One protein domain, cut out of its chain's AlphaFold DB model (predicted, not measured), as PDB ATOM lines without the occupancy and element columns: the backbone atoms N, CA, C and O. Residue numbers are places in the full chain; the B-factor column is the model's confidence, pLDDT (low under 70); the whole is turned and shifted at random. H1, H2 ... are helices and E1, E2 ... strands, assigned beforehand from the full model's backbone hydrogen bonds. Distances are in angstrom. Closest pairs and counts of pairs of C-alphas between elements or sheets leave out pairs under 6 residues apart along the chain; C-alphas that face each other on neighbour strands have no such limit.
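Overview. This is residues 4 to 113 of the 117 residues of an uncharacterized protein of Paenibacillus sp. N4 (UniProt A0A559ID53). A long, twisted hairpin of two strands, E3 and E4, makes most of the length of this domain, and a shorter hairpin, E5 and E6, lies beside E3 and completes a sheet of four strands. Near the end of the long hairpin where E3 begins and E4 ends sits a small separate hairpin, E1 and E2, with the one helix, H1, beside E1. The 110 printed residues hold H1 and then E1 to E6 along the chain; the large sheet has the order E4 - E3 - E5 - E6, all antiparallel, and E1 - E2 is antiparallel too. The class is mostly strand, with 52 of the 110 residues, under half, in named elements. The whole is loose, with a radius of gyration of the C-alphas of 17.0 A, and elongated, spanning 59 by 30 by 22 A.

Arrangement. H1, residues 4 to 12, comes closest to E1, residues 36 to 38, at the C-alphas of Ile 8 and Tyr 37, 6.1 A apart. In H1 every O i to N i+4 pair is within hydrogen-bond range. E1 forms a hairpin with E2, residues 43 to 45, where N 36 and O 45 are 2.9 A apart. H1 and E2 are only just apart, at 8.2 A. The closest C-alphas of E1 and E4, residues 68 to 80, are those of Cys 38 and Cys 80, 5.1 A apart. E4 forms a hairpin with E3, residues 49 to 61, at 163 degrees; N 49 and O 80 are 2.8 A apart, and N 61 and O 68 are 2.9 A apart. E3 bends by 53 degrees at residue 58. On E3's other side from E4 is E5, residues 100 to 105, antiparallel at 163 degrees, with N 54 and O 104 2.9 A apart. E5 forms a hairpin with the edge strand E6, residues 108 to 112, where N 105 and O 108 are 2.8 A apart. H1 is not on this sheet.

Along the chain. H1 begins at C-alpha 4, (-1.408, -5.591, -41.779), and is 12.4 A long. E1 and E2 have three residues each. E3 runs 35.2 A from C-alpha 49, (-5.360, -19.919, -46.991), and E4 runs 37.0 A. E5 is 14.0 A long, and E6 is 11.2 A long, ending at C-alpha 112, (12.442, -36.121, -52.295).

Size, cuts and confidence. The C-alphas farthest apart are those of Asp 31 and Ile 65, 59.6 A. The printed part has no cut. The links H1 to E1, residues 13 to 35, and E4 to E5, residues 81 to 99, are long. The mean pLDDT of the printed part is 78.9; 22 residues are under 70, among them residues 20 to 33 and 92 to 95.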
ATOM      1  N   ASN A   4      -1.590  -4.618 -40.695       68.38
ATOM      2  CA  ASN A   4      -1.408  -5.591 -41.779       68.38
ATOM      3  C   ASN A   4      -0.603  -5.064 -42.971       68.38
ATOM      4  O   ASN A   4       0.092  -5.840 -43.617       68.38
ATOM      5  N   VAL A   5      -0.631  -3.758 -43.250       72.19
ATOM      6  CA  VAL A   5       0.209  -3.175 -44.309       72.19
ATOM      7  C   VAL A   5       1.683  -3.331 -43.940       72.19
ATOM      8  O   VAL A   5       2.480  -3.751 -44.773       72.19
ATOM      9  N   TYR A   6       2.044  -3.081 -42.677       70.94
ATOM     10  CA  TYR A   6       3.404  -3.336 -42.190       70.94
ATOM     11  C   TYR A   6       3.777  -4.820 -42.263       70.94
ATOM     12  O   TYR A   6       4.900  -5.135 -42.644       70.94
ATOM     13  N   ALA A   7       2.836  -5.730 -41.990       72.88
ATOM     14  CA  ALA A   7       3.072  -7.165 -42.140       72.88
ATOM     15  C   ALA A   7       3.372  -7.569 -43.597       72.88
ATOM     16  O   ALA A   7       4.246  -8.404 -43.819       72.88
ATOM     17  N   ILE A   8       2.707  -6.954 -44.585       77.06
ATOM     18  CA  ILE A   8       3.023  -7.149 -46.011       77.06
ATOM     19  C   ILE A   8       4.414  -6.599 -46.340       77.06
ATOM     20  O   ILE A   8       5.197  -7.277 -46.999       77.06
ATOM     21  N   TYR A   9       4.750  -5.395 -45.871       79.94
ATOM     22  CA  TYR A   9       6.078  -4.818 -46.099       79.94
ATOM     23  C   TYR A   9       7.202  -5.666 -45.488       79.94
ATOM     24  O   TYR A   9       8.230  -5.865 -46.134       79.94
ATOM     25  N   ASP A  10       7.024  -6.184 -44.274       75.31
ATOM     26  CA  ASP A  10       8.002  -7.062 -43.623       75.31
ATOM     27  C   ASP A  10       8.128  -8.413 -44.332       75.31
ATOM     28  O   ASP A  10       9.239  -8.939 -44.456       75.31
ATOM     29  N   HIS A  11       7.006  -8.941 -44.832       77.19
ATOM     30  CA  HIS A  11       6.973 -10.142 -45.657       77.19
ATOM     31  C   HIS A  11       7.784  -9.942 -46.949       77.19
ATOM     32  O   HIS A  11       8.697 -10.719 -47.218       77.19
ATOM     33  N   LEU A  12       7.536  -8.853 -47.687       79.94
ATOM     34  CA  LEU A  12       8.275  -8.496 -48.908       79.94
ATOM     35  C   LEU A  12       9.779  -8.311 -48.670       79.94
ATOM     36  O   LEU A  12      10.592  -8.580 -49.550       79.94
ATOM     37  N   ARG A  13      10.167  -7.843 -47.480       79.12
ATOM     38  CA  ARG A  13      11.577  -7.691 -47.086       79.12
ATOM     39  C   ARG A  13      12.211  -8.993 -46.594       79.12
ATOM     40  O   ARG A  13      13.398  -8.986 -46.283       79.12
ATOM     41  N   MET A  14      11.442 -10.079 -46.486       70.25
ATOM     42  CA  MET A  14      11.870 -11.375 -45.950       70.25
ATOM     43  C   MET A  14      12.480 -11.289 -44.539       70.25
ATOM     44  O   MET A  14      13.277 -12.138 -44.147       70.25
ATOM     45  N   ILE A  15      12.117 -10.264 -43.758       68.75
ATOM     46  CA  ILE A  15      12.654 -10.067 -42.399       68.75
ATOM     47  C   ILE A  15      11.828 -10.880 -41.401       68.75
ATOM     48  O   ILE A  15      12.376 -11.533 -40.516       68.75
ATOM     49  N   TRP A  16      10.503 -10.861 -41.559       68.38
ATOM     50  CA  TRP A  16       9.580 -11.618 -40.724       68.38
ATOM     51  C   TRP A  16       8.414 -12.123 -41.563       68.38
ATOM     52  O   TRP A  16       7.659 -11.334 -42.131       68.38
ATOM     53  N   TYR A  17       8.207 -13.438 -41.586       70.38
ATOM     54  CA  TYR A  17       6.967 -13.989 -42.107       70.38
ATOM     55  C   TYR A  17       5.881 -13.800 -41.042       70.38
ATOM     56  O   TYR A  17       5.867 -14.506 -40.046       70.38
ATOM     57  N   ARG A  18       5.051 -12.758 -41.191       71.12
ATOM     58  CA  ARG A  18       4.029 -12.351 -40.199       71.12
ATOM     59  C   ARG A  18       2.610 -12.793 -40.568       71.12
ATOM     60  O   ARG A  18       1.693 -12.628 -39.768       71.12
ATOM     61  N   GLN A  19       2.422 -13.339 -41.772       70.44
ATOM     62  CA  GLN A  19       1.116 -13.770 -42.290       70.44
ATOM     63  C   GLN A  19       0.652 -15.129 -41.722       70.44
ATOM     64  O   GLN A  19      -0.508 -15.527 -41.881       70.44
ATOM     65  N   ASP A  20       1.533 -15.840 -41.017       68.00
ATOM     66  CA  ASP A  20       1.239 -17.042 -40.230       68.00
ATOM     67  C   ASP A  20       0.584 -16.742 -38.868       68.00
ATOM     68  O   ASP A  20      -0.079 -17.620 -38.311       68.00
ATOM     69  N   MET A  21       0.725 -15.519 -38.349       68.31
ATOM     70  CA  MET A  21       0.197 -15.120 -37.044       68.31
ATOM     71  C   MET A  21      -1.315 -14.890 -37.074       68.31
ATOM     72  O   MET A  21      -1.913 -14.611 -38.114       68.31
ATOM     73  N   ASN A  22      -1.969 -15.005 -35.916       65.12
ATOM     74  CA  ASN A  22      -3.389 -14.678 -35.817       65.12
ATOM     75  C   ASN A  22      -3.616 -13.222 -36.219       65.12
ATOM     76  O   ASN A  22      -2.948 -12.311 -35.727       65.12
ATOM     77  N   VAL A  23      -4.572 -13.025 -37.122       62.97
ATOM     78  CA  VAL A  23      -4.996 -11.694 -37.529       62.97
ATOM     79  C   VAL A  23      -5.766 -11.120 -36.355       62.97
ATOM     80  O   VAL A  23      -6.930 -11.455 -36.142       62.97
ATOM     81  N   ASN A  24      -5.103 -10.289 -35.555       60.91
ATOM     82  CA  ASN A  24      -5.827  -9.465 -34.609       60.91
ATOM     83  C   ASN A  24      -6.720  -8.537 -35.441       60.91
ATOM     84  O   ASN A  24      -6.191  -7.868 -36.334       60.91
ATOM     85  N   PRO A  25      -8.043  -8.509 -35.199       55.22
ATOM     86  CA  PRO A  25      -8.982  -7.663 -35.924       55.22
ATOM     87  C   PRO A  25      -8.776  -6.204 -35.501       55.22
ATOM     88  O   PRO A  25      -9.602  -5.590 -34.837       55.22
ATOM     89  N   ALA A  26      -7.624  -5.646 -35.847       53.81
ATOM     90  CA  ALA A  26      -7.366  -4.229 -35.787       53.81
ATOM     91  C   ALA A  26      -7.921  -3.638 -37.088       53.81
ATOM     92  O   ALA A  26      -7.204  -3.537 -38.082       53.81
ATOM     93  N   GLY A  27      -9.211  -3.287 -37.100       50.66
ATOM     94  CA  GLY A  27      -9.708  -2.304 -38.070       50.66
ATOM     95  C   GLY A  27      -8.884  -1.010 -37.932       50.66
ATOM     96  O   GLY A  27      -8.354  -0.708 -36.863       50.66
ATOM     97  N   ASP A  28      -8.649  -0.180 -38.937       53.53
ATOM     98  CA  ASP A  28      -9.148  -0.045 -40.301       53.53
ATOM     99  C   ASP A  28      -8.172   0.922 -41.027       53.53
ATOM    100  O   ASP A  28      -7.259   1.465 -40.373       53.53
ATOM    101  N   LEU A  29      -8.399   1.226 -42.316       49.41
ATOM    102  CA  LEU A  29      -8.441   2.650 -42.642       49.41
ATOM    103  C   LEU A  29      -9.854   3.213 -42.863       49.41
ATOM    104  O   LEU A  29     -10.125   4.135 -42.113       49.41
ATOM    105  N   PHE A  30     -10.734   2.688 -43.741       53.34
ATOM    106  CA  PHE A  30     -12.180   3.051 -43.802       53.34
ATOM    107  C   PHE A  30     -13.102   1.969 -44.474       53.34
ATOM    108  O   PHE A  30     -13.472   2.121 -45.632       53.34
ATOM    109  N   ASP A  31     -13.514   0.906 -43.767       54.94
ATOM    110  CA  ASP A  31     -14.510  -0.146 -44.111       54.94
ATOM    111  C   ASP A  31     -14.135  -1.201 -45.187       54.94
ATOM    112  O   ASP A  31     -14.983  -1.712 -45.925       54.94
ATOM    113  N   GLY A  32     -12.857  -1.588 -45.273       59.19
ATOM    114  CA  GLY A  32     -12.354  -2.586 -46.238       59.19
ATOM    115  C   GLY A  32     -11.858  -3.910 -45.636       59.19
ATOM    116  O   GLY A  32     -11.636  -4.037 -44.433       59.19
ATOM    117  N   TYR A  33     -11.627  -4.914 -46.494       60.53
ATOM    118  CA  TYR A  33     -10.943  -6.151 -46.098       60.53
ATOM    119  C   TYR A  33      -9.473  -5.876 -45.729       60.53
ATOM    120  O   TYR A  33      -8.820  -5.011 -46.311       60.53
ATOM    121  N   LEU A  34      -8.926  -6.644 -44.782       70.31
ATOM    122  CA  LEU A  34      -7.507  -6.579 -44.434       70.31
ATOM    123  C   LEU A  34      -6.652  -7.122 -45.594       70.31
ATOM    124  O   LEU A  34      -6.913  -8.240 -46.041       70.31
ATOM    125  N   PRO A  35      -5.641  -6.383 -46.087       79.12
ATOM    126  CA  PRO A  35      -4.818  -6.862 -47.186       79.12
ATOM    127  C   PRO A  35      -3.885  -7.977 -46.700       79.12
ATOM    128  O   PRO A  35      -3.312  -7.893 -45.608       79.12
ATOM    129  N   PHE A  36      -3.710  -8.996 -47.537       83.12
ATOM    130  CA  PHE A  36      -2.730 -10.074 -47.389       83.12
ATOM    131  C   PHE A  36      -1.841 -10.129 -48.623       83.12
ATOM    132  O   PHE A  36      -2.198  -9.558 -49.646       83.12
ATOM    133  N   TYR A  37      -0.722 -10.835 -48.556       86.62
ATOM    134  CA  TYR A  37       0.159 -11.050 -49.696       86.62
ATOM    135  C   TYR A  37       0.236 -12.542 -50.021       86.62
ATOM    136  O   TYR A  37       0.436 -13.363 -49.129       86.62
ATOM    137  N   CYS A  38      -0.004 -12.891 -51.282       87.75
ATOM    138  CA  CYS A  38       0.033 -14.268 -51.756       87.75
ATOM    139  C   CYS A  38       1.456 -14.646 -52.175       87.75
ATOM    140  O   CYS A  38       1.974 -14.068 -53.125       87.75
ATOM    141  N   ASP A  39       2.027 -15.676 -51.555       86.88
ATOM    142  CA  ASP A  39       3.403 -16.140 -51.806       86.88
ATOM    143  C   ASP A  39       3.571 -16.854 -53.159       86.88
ATOM    144  O   ASP A  39       4.676 -17.206 -53.553       86.88
ATOM    145  N   TYR A  40       2.464 -17.136 -53.851       88.19
ATOM    146  CA  TYR A  40       2.451 -17.889 -55.111       88.19
ATOM    147  C   TYR A  40       2.412 -16.984 -56.339       88.19
ATOM    148  O   TYR A  40       2.894 -17.362 -57.403       88.19
ATOM    149  N   CYS A  41       1.761 -15.827 -56.223       88.31
ATOM    150  CA  CYS A  41       1.596 -14.889 -57.333       88.31
ATOM    151  C   CYS A  41       2.121 -13.492 -57.019       88.31
ATOM    152  O   CYS A  41       1.933 -12.595 -57.836       88.31
ATOM    153  N   ASP A  42       2.744 -13.301 -55.857       87.69
ATOM    154  CA  ASP A  42       3.390 -12.057 -55.453       87.69
ATOM    155  C   ASP A  42       2.449 -10.834 -55.447       87.69
ATOM    156  O   ASP A  42       2.867  -9.696 -55.680       87.69
ATOM    157  N   THR A  43       1.154 -11.052 -55.172       87.69
ATOM    158  CA  THR A  43       0.118 -10.003 -55.195       87.69
ATOM    159  C   THR A  43      -0.580  -9.804 -53.855       87.69
ATOM    160  O   THR A  43      -0.721 -10.724 -53.046       87.69
ATOM    161  N   VAL A  44      -1.074  -8.578 -53.640       86.31
ATOM    162  CA  VAL A  44      -1.937  -8.249 -52.500       86.31
ATOM    163  C   VAL A  44      -3.363  -8.736 -52.770       86.31
ATOM    164  O   VAL A  44      -3.951  -8.405 -53.798       86.31
ATOM    165  N   VAL A  45      -3.930  -9.510 -51.845       85.75
ATOM    166  CA  VAL A  45      -5.222 -10.198 -51.988       85.75
ATOM    167  C   VAL A  45      -6.105 -10.028 -50.746       85.75
ATOM    168  O   VAL A  45      -5.592  -9.787 -49.650       85.75
ATOM    169  N   PRO A  46      -7.439 -10.182 -50.874       81.81
ATOM    170  CA  PRO A  46      -8.360  -9.999 -49.752       81.81
ATOM    171  C   PRO A  46      -8.408 -11.156 -48.763       81.81
ATOM    172  O   PRO A  46      -8.863 -10.992 -47.632       81.81
ATOM    173  N   ARG A  47      -8.021 -12.352 -49.207       82.31
ATOM    174  CA  ARG A  47      -8.093 -13.582 -48.425       82.31
ATOM    175  C   ARG A  47      -6.957 -14.504 -48.821       82.31
ATOM    176  O   ARG A  47      -6.605 -14.596 -49.997       82.31
ATOM    177  N   ILE A  48      -6.447 -15.220 -47.830       85.81
ATOM    178  CA  ILE A  48      -5.438 -16.260 -47.997       85.81
ATOM    179  C   ILE A  48      -5.852 -17.509 -47.227       85.81
ATOM    180  O   ILE A  48      -6.521 -17.438 -46.196       85.81
ATOM    181  N   THR A  49      -5.417 -18.655 -47.722       86.62
ATOM    182  CA  THR A  49      -5.360 -19.919 -46.991       86.62
ATOM    183  C   THR A  49      -3.900 -20.217 -46.698       86.62
ATOM    184  O   THR A  49      -3.030 -19.933 -47.518       86.62
ATOM    185  N   ARG A  50      -3.611 -20.778 -45.524       86.25
ATOM    186  CA  ARG A  50      -2.248 -21.177 -45.164       86.25
ATOM    187  C   ARG A  50      -2.008 -22.606 -45.621       86.25
ATOM    188  O   ARG A  50      -2.733 -23.496 -45.186       86.25
ATOM    189  N   ILE A  51      -0.995 -22.808 -46.448       86.06
ATOM    190  CA  ILE A  51      -0.555 -24.123 -46.909       86.06
ATOM    191  C   ILE A  51       0.672 -24.513 -46.094       86.06
ATOM    192  O   ILE A  51       1.649 -23.761 -46.039       86.06
ATOM    193  N   ALA A  52       0.598 -25.650 -45.402       87.56
ATOM    194  CA  ALA A  52       1.656 -26.087 -44.507       87.56
ATOM    195  C   ALA A  52       2.694 -26.918 -45.260       87.56
ATOM    196  O   ALA A  52       2.359 -27.872 -45.964       87.56
ATOM    197  N   TYR A  53       3.961 -26.587 -45.040       87.56
ATOM    198  CA  TYR A  53       5.094 -27.325 -45.566       87.56
ATOM    199  C   TYR A  53       5.995 -27.812 -44.441       87.56
ATOM    200  O   TYR A  53       6.256 -27.101 -43.468       87.56
ATOM    201  N   GLN A  54       6.500 -29.028 -44.609       91.38
ATOM    202  CA  GLN A  54       7.540 -29.603 -43.770       91.38
ATOM    203  C   GLN A  54       8.754 -29.902 -44.644       91.38
ATOM    204  O   GLN A  54       8.662 -30.650 -45.618       91.38
ATOM    205  N   LEU A  55       9.877 -29.293 -44.285       90.31
ATOM    206  CA  LEU A  55      11.157 -29.392 -44.962       90.31
ATOM    207  C   LEU A  55      12.095 -30.210 -44.083       90.31
ATOM    208  O   LEU A  55      12.357 -29.823 -42.944       90.31
ATOM    209  N   THR A  56      12.605 -31.320 -44.600       91.38
ATOM    210  CA  THR A  56      13.626 -32.124 -43.924       91.38
ATOM    211  C   THR A  56      14.973 -31.848 -44.564       91.38
ATOM    212  O   THR A  56      15.158 -32.083 -45.757       91.38
ATOM    213  N   PHE A  57      15.913 -31.368 -43.757       89.38
ATOM    214  CA  PHE A  57      17.286 -31.116 -44.160       89.38
ATOM    215  C   PHE A  57      18.230 -32.145 -43.547       89.38
ATOM    216  O   PHE A  57      18.099 -32.487 -42.372       89.38
ATOM    217  N   GLU A  58      19.227 -32.571 -44.314       89.25
ATOM    218  CA  GLU A  58      20.380 -33.317 -43.814       89.25
ATOM    219  C   GLU A  58      21.634 -32.448 -43.897       89.25
ATOM    220  O   GLU A  58      22.059 -32.038 -44.979       89.25
ATOM    221  N   MET A  59      22.229 -32.154 -42.739       84.50
ATOM    222  CA  MET A  59      23.366 -31.235 -42.626       84.50
ATOM    223  C   MET A  59      24.454 -31.818 -41.720       84.50
ATOM    224  O   MET A  59      24.136 -32.518 -40.754       84.50
ATOM    225  N   ILE A  60      25.728 -31.486 -41.979       81.88
ATOM    226  CA  ILE A  60      26.809 -31.771 -41.026       81.88
ATOM    227  C   ILE A  60      26.728 -30.776 -39.883       81.88
ATOM    228  O   ILE A  60      26.860 -29.562 -40.066       81.88
ATOM    229  N   VAL A  61      26.609 -31.309 -38.678       74.38
ATOM    230  CA  VAL A  61      26.838 -30.554 -37.459       74.38
ATOM    231  C   VAL A  61      28.326 -30.661 -37.124       74.38
ATOM    232  O   VAL A  61      28.893 -31.747 -37.122       74.38
ATOM    233  N   ARG A  62      28.972 -29.514 -36.863       76.94
ATOM    234  CA  ARG A  62      30.398 -29.401 -36.478       76.94
ATOM    235  C   ARG A  62      31.385 -30.019 -37.493       76.94
ATOM    236  O   ARG A  62      32.197 -30.867 -37.117       76.94
ATOM    237  N   PRO A  63      31.443 -29.510 -38.739       76.06
ATOM    238  CA  PRO A  63      32.250 -30.106 -39.813       76.06
ATOM    239  C   PRO A  63      33.756 -30.181 -39.536       76.06
ATOM    240  O   PRO A  63      34.459 -30.946 -40.182       76.06
ATOM    241  N   ARG A  64      34.266 -29.380 -38.593       82.44
ATOM    242  CA  ARG A  64      35.699 -29.281 -38.282       82.44
ATOM    243  C   ARG A  64      36.125 -30.018 -37.009       82.44
ATOM    244  O   ARG A  64      37.301 -29.961 -36.676       82.44
ATOM    245  N   ILE A  65      35.193 -30.623 -36.270       82.62
ATOM    246  CA  ILE A  65      35.483 -31.232 -34.956       82.62
ATOM    247  C   ILE A  65      35.000 -32.679 -34.918       82.62
ATOM    248  O   ILE A  65      35.786 -33.573 -34.639       82.62
ATOM    249  N   ASP A  66      33.719 -32.895 -35.206       77.00
ATOM    250  CA  ASP A  66      33.087 -34.213 -35.199       77.00
ATOM    251  C   ASP A  66      31.942 -34.183 -36.219       77.00
ATOM    252  O   ASP A  66      30.817 -33.800 -35.871       77.00
ATOM    253  N   PRO A  67      32.251 -34.434 -37.505       80.50
ATOM    254  CA  PRO A  67      31.282 -34.307 -38.577       80.50
ATOM    255  C   PRO A  67      30.234 -35.413 -38.451       80.50
ATOM    256  O   PRO A  67      30.413 -36.534 -38.924       80.50
ATOM    257  N   SER A  68      29.113 -35.070 -37.827       82.75
ATOM    258  CA  SER A  68      27.943 -35.936 -37.712       82.75
ATOM    259  C   SER A  68      26.809 -35.378 -38.560       82.75
ATOM    260  O   SER A  68      26.498 -34.184 -38.525       82.75
ATOM    261  N   TRP A  69      26.196 -36.251 -39.354       83.88
ATOM    262  CA  TRP A  69      25.023 -35.900 -40.144       83.88
ATOM    263  C   TRP A  69      23.787 -35.913 -39.262       83.88
ATOM    264  O   TRP A  69      23.496 -36.904 -38.593       83.88
ATOM    265  N   VAL A  70      23.045 -34.811 -39.281       87.62
ATOM    266  CA  VAL A  70      21.813 -34.668 -38.511       87.62
ATOM    267  C   VAL A  70      20.670 -34.315 -39.448       87.62
ATOM    268  O   VAL A  70      20.782 -33.420 -40.289       87.62
ATOM    269  N   LYS A  71      19.555 -35.027 -39.264       90.06
ATOM    270  CA  LYS A  71      18.262 -34.694 -39.856       90.06
ATOM    271  C   LYS A  71      17.598 -33.605 -39.026       90.06
ATOM    272  O   LYS A  71      17.391 -33.787 -37.828       90.06
ATOM    273  N   ASN A  72      17.248 -32.493 -39.658       89.56
ATOM    274  CA  ASN A  72      16.506 -31.406 -39.034       89.56
ATOM    275  C   ASN A  72      15.223 -31.128 -39.818       89.56
ATOM    276  O   ASN A  72      15.216 -31.196 -41.044       89.56
ATOM    277  N   GLN A  73      14.139 -30.827 -39.110       91.44
ATOM    278  CA  GLN A  73      12.833 -30.567 -39.696       91.44
ATOM    279  C   GLN A  73      12.414 -29.129 -39.428       91.44
ATOM    280  O   GLN A  73      12.336 -28.689 -38.282       91.44
ATOM    281  N   VAL A  74      12.092 -28.413 -40.499       87.81
ATOM    282  CA  VAL A  74      11.580 -27.047 -40.450       87.81
ATOM    283  C   VAL A  74      10.148 -27.051 -40.963       87.81
ATOM    284  O   VAL A  74       9.859 -27.600 -42.023       87.81
ATOM    285  N   HIS A  75       9.252 -26.427 -40.206       87.81
ATOM    286  CA  HIS A  75       7.862 -26.248 -40.603       87.81
ATOM    287  C   HIS A  75       7.651 -24.797 -41.015       87.81
ATOM    288  O   HIS A  75       7.941 -23.887 -40.240       87.81
ATOM    289  N   ILE A  76       7.130 -24.588 -42.220       82.62
ATOM    290  CA  ILE A  76       6.772 -23.264 -42.738       82.62
ATOM    291  C   ILE A  76       5.336 -23.286 -43.249       82.62
ATOM    292  O   ILE A  76       4.787 -24.340 -43.571       82.62
ATOM    293  N   LYS A  77       4.697 -22.121 -43.304       85.69
ATOM    294  CA  LYS A  77       3.341 -21.976 -43.835       85.69
ATOM    295  C   LYS A  77       3.342 -20.867 -44.867       85.69
ATOM    296  O   LYS A  77       3.632 -19.742 -44.490       85.69
ATOM    297  N   PHE A  78       2.971 -21.162 -46.106       85.88
ATOM    298  CA  PHE A  78       2.811 -20.146 -47.146       85.88
ATOM    299  C   PHE A  78       1.356 -19.670 -47.234       85.88
ATOM    300  O   PHE A  78       0.419 -20.428 -46.983       85.88
ATOM    301  N   ALA A  79       1.162 -18.401 -47.555       87.50
ATOM    302  CA  ALA A  79      -0.095 -17.720 -47.777       87.50
ATOM    303  C   ALA A  79      -0.486 -17.853 -49.250       87.50
ATOM    304  O   ALA A  79       0.163 -17.321 -50.144       87.50
ATOM    305  N   CYS A  80      -1.581 -18.559 -49.507       88.81
ATOM    306  CA  CYS A  80      -2.076 -18.831 -50.848       88.81
ATOM    307  C   CYS A  80      -3.447 -18.189 -51.052       88.81
ATOM    308  O   CYS A  80      -4.374 -18.432 -50.276       88.81
ATOM    309  N   CYS A  81      -3.611 -17.403 -52.113       90.06
ATOM    310  CA  CYS A  81      -4.926 -16.920 -52.524       90.06
ATOM    311  C   CYS A  81      -5.746 -18.047 -53.175       90.06
ATOM    312  O   CYS A  81      -5.217 -19.094 -53.553       90.06
ATOM    313  N   GLU A  82      -7.051 -17.836 -53.326       88.56
ATOM    314  CA  GLU A  82      -7.962 -18.838 -53.895       88.56
ATOM    315  C   GLU A  82      -7.585 -19.236 -55.331       88.56
ATOM    316  O   GLU A  82      -7.574 -20.420 -55.661       88.56
ATOM    317  N   SER A  83      -7.180 -18.266 -56.156       88.38
ATOM    318  CA  SER A  83      -6.750 -18.499 -57.541       88.38
ATOM    319  C   SER A  83      -5.466 -19.329 -57.643       88.38
ATOM    320  O   SER A  83      -5.274 -20.040 -58.626       88.38
ATOM    321  N   CYS A  84      -4.601 -19.274 -56.628       89.19
ATOM    322  CA  CYS A  84      -3.325 -19.989 -56.594       89.19
ATOM    323  C   CYS A  84      -3.402 -21.348 -55.899       89.19
ATOM    324  O   CYS A  84      -2.392 -22.040 -55.830       89.19
ATOM    325  N   ARG A  85      -4.577 -21.765 -55.409       80.50
ATOM    326  CA  ARG A  85      -4.738 -23.001 -54.624       80.50
ATOM    327  C   ARG A  85      -4.195 -24.255 -55.320       80.50
ATOM    328  O   ARG A  85      -3.766 -25.186 -54.647       80.50
ATOM    329  N   TYR A  86      -4.226 -24.270 -56.651       77.44
ATOM    330  CA  TYR A  86      -3.706 -25.347 -57.501       77.44
ATOM    331  C   TYR A  86      -2.492 -24.909 -58.337       77.44
ATOM    332  O   TYR A  86      -2.136 -25.567 -59.312       77.44
ATOM    333  N   GLY A  87      -1.904 -23.762 -57.997       74.44
ATOM    334  CA  GLY A  87      -0.741 -23.200 -58.666       74.44
ATOM    335  C   GLY A  87       0.548 -23.965 -58.350       74.44
ATOM    336  O   GLY A  87       0.574 -24.813 -57.454       74.44
ATOM    337  N   PRO A  88       1.631 -23.677 -59.093       73.31
ATOM    338  CA  PRO A  88       2.935 -24.277 -58.840       73.31
ATOM    339  C   PRO A  88       3.443 -23.914 -57.440       73.31
ATOM    340  O   PRO A  88       3.041 -22.911 -56.862       73.31
ATOM    341  N   LEU A  89       4.338 -24.742 -56.902       70.62
ATOM    342  CA  LEU A  89       4.952 -24.549 -55.591       70.62
ATOM    343  C   LEU A  89       5.500 -23.115 -55.435       70.62
ATOM    344  O   LEU A  89       6.316 -22.691 -56.249       70.62
ATOM    345  N   ALA A  90       5.109 -22.410 -54.368       68.56
ATOM    346  CA  ALA A  90       5.637 -21.074 -54.058       68.56
ATOM    347  C   ALA A  90       7.150 -21.071 -53.795       68.56
ATOM    348  O   ALA A  90       7.806 -20.044 -53.922       68.56
ATOM    349  N   LEU A  91       7.718 -22.220 -53.422       72.56
ATOM    350  CA  LEU A  91       9.144 -22.348 -53.167       72.56
ATOM    351  C   LEU A  91       9.888 -22.506 -54.507       72.56
ATOM    352  O   LEU A  91       9.728 -23.540 -55.164       72.56
ATOM    353  N   PRO A  92      10.707 -21.525 -54.932       67.75
ATOM    354  CA  PRO A  92      11.448 -21.624 -56.181       67.75
ATOM    355  C   PRO A  92      12.381 -22.832 -56.141       67.75
ATOM    356  O   PRO A  92      13.112 -23.024 -55.167       67.75
ATOM    357  N   GLN A  93      12.406 -23.632 -57.210       68.31
ATOM    358  CA  GLN A  93      13.287 -24.805 -57.288       68.31
ATOM    359  C   GLN A  93      14.763 -24.441 -57.089       68.31
ATOM    360  O   GLN A  93      15.525 -25.238 -56.555       68.31
ATOM    361  N   GLN A  94      15.162 -23.222 -57.457       65.75
ATOM    362  CA  GLN A  94      16.521 -22.716 -57.266       65.75
ATOM    363  C   GLN A  94      16.905 -22.581 -55.784       65.75
ATOM    364  O   GLN A  94      18.090 -22.579 -55.464       65.75
ATOM    365  N   LEU A  95      15.921 -22.468 -54.884       63.97
ATOM    366  CA  LEU A  95      16.136 -22.433 -53.436       63.97
ATOM    367  C   LEU A  95      16.137 -23.835 -52.806       63.97
ATOM    368  O   LEU A  95      16.516 -23.981 -51.643       63.97
ATOM    369  N   ILE A  96      15.755 -24.873 -53.559       71.31
ATOM    370  CA  ILE A  96      15.859 -26.271 -53.131       71.31
ATOM    371  C   ILE A  96      17.318 -26.714 -53.287       71.31
ATOM    372  O   ILE A  96      17.729 -27.281 -54.296       71.31
ATOM    373  N   GLY A  97      18.131 -26.401 -52.278       73.69
ATOM    374  CA  GLY A  97      19.522 -26.842 -52.213       73.69
ATOM    375  C   GLY A  97      19.655 -28.355 -51.994       73.69
ATOM    376  O   GLY A  97      18.717 -29.027 -51.567       73.69
ATOM    377  N   TYR A  98      20.860 -28.890 -52.203       79.44
ATOM    378  CA  TYR A  98      21.166 -30.328 -52.078       79.44
ATOM    379  C   TYR A  98      21.011 -30.914 -50.665       79.44
ATOM    380  O   TYR A  98      21.093 -32.127 -50.484       79.44
ATOM    381  N   HIS A  99      20.811 -30.061 -49.662       82.50
ATOM    382  CA  HIS A  99      20.603 -30.470 -48.275       82.50
ATOM    383  C   HIS A  99      19.132 -30.705 -47.936       82.50
ATOM    384  O   HIS A  99      18.863 -31.351 -46.928       82.50
ATOM    385  N   LEU A 100      18.186 -30.201 -48.740       86.94
ATOM    386  CA  LEU A 100      16.766 -30.516 -48.574       86.94
ATOM    387  C   LEU A 100      16.510 -31.912 -49.147       86.94
ATOM    388  O   LEU A 100      16.578 -32.089 -50.360       86.94
ATOM    389  N   THR A 101      16.224 -32.893 -48.296       89.50
ATOM    390  CA  THR A 101      16.038 -34.296 -48.707       89.50
ATOM    391  C   THR A 101      14.571 -34.691 -48.827       89.50
ATOM    392  O   THR A 101      14.227 -35.538 -49.651       89.50
ATOM    393  N   GLU A 102      13.680 -34.050 -48.065       91.94
ATOM    394  CA  GLU A 102      12.231 -34.231 -48.193       91.94
ATOM    395  C   GLU A 102      11.493 -32.897 -48.090       91.94
ATOM    396  O   GLU A 102      11.786 -32.068 -47.228       91.94
ATOM    397  N   LEU A 103      10.472 -32.734 -48.928       89.56
ATOM    398  CA  LEU A 103       9.488 -31.666 -48.829       89.56
ATOM    399  C   LEU A 103       8.090 -32.282 -48.844       89.56
ATOM    400  O   LEU A 103       7.709 -33.005 -49.773       89.56
ATOM    401  N   ARG A 104       7.315 -31.965 -47.809       90.81
ATOM    402  CA  ARG A 104       5.923 -32.386 -47.671       90.81
ATOM    403  C   ARG A 104       5.004 -31.181 -47.684       90.81
ATOM    404  O   ARG A 104       5.312 -30.188 -47.034       90.81
ATOM    405  N   GLN A 105       3.877 -31.302 -48.373       88.44
ATOM    406  CA  GLN A 105       2.784 -30.337 -48.384       88.44
ATOM    407  C   GLN A 105       1.555 -30.976 -47.745       88.44
ATOM    408  O   GLN A 105       1.108 -32.029 -48.199       88.44
ATOM    409  N   ASP A 106       1.027 -30.362 -46.688       86.38
ATOM    410  CA  ASP A 106      -0.132 -30.873 -45.941       86.38
ATOM    411  C   ASP A 106       0.015 -32.367 -45.567       86.38
ATOM    412  O   ASP A 106      -0.919 -33.161 -45.648       86.38
ATOM    413  N   GLY A 107       1.241 -32.768 -45.203       86.00
ATOM    414  CA  GLY A 107       1.617 -34.143 -44.848       86.00
ATOM    415  C   GLY A 107       1.996 -35.053 -46.027       86.00
ATOM    416  O   GLY A 107       2.707 -36.044 -45.831       86.00
ATOM    417  N   ASN A 108       1.613 -34.699 -47.255       88.62
ATOM    418  CA  ASN A 108       1.909 -35.478 -48.457       88.62
ATOM    419  C   ASN A 108       3.323 -35.196 -48.962       88.62
ATOM    420  O   ASN A 108       3.714 -34.039 -49.093       88.62
ATOM    421  N   LEU A 109       4.091 -36.241 -49.277       89.88
ATOM    422  CA  LEU A 109       5.411 -36.094 -49.890       89.88
ATOM    423  C   LEU A 109       5.254 -35.598 -51.330       89.88
ATOM    424  O   LEU A 109       4.645 -36.279 -52.150       89.88
ATOM    425  N   ILE A 110       5.809 -34.423 -51.624       88.38
ATOM    426  CA  ILE A 110       5.748 -33.814 -52.962       88.38
ATOM    427  C   ILE A 110       7.115 -33.754 -53.641       88.38
ATOM    428  O   ILE A 110       7.193 -33.622 -54.859       88.38
ATOM    429  N   TYR A 111       8.193 -33.860 -52.866       86.88
ATOM    430  CA  TYR A 111       9.548 -33.886 -53.387       86.88
ATOM    431  C   TYR A 111      10.479 -34.629 -52.431       86.88
ATOM    432  O   TYR A 111      10.384 -34.495 -51.209       86.88
ATOM    433  N   THR A 112      11.381 -35.416 -53.006       90.75
ATOM    434  CA  THR A 112      12.442 -36.121 -52.295       90.75
ATOM    435  C   THR A 112      13.686 -36.178 -53.172       90.75
ATOM    436  O   THR A 112      13.579 -36.258 -54.397       90.75
ATOM    437  N   GLN A 113      14.859 -36.123 -52.554       87.69
ATOM    438  CA  GLN A 113      16.124 -36.360 -53.235       87.69
ATOM    439  C   GLN A 113      17.147 -36.940 -52.265       87.69
ATOM    440  O   GLN A 113      17.063 -36.745 -51.050       87.69
TER     441      GLN A 113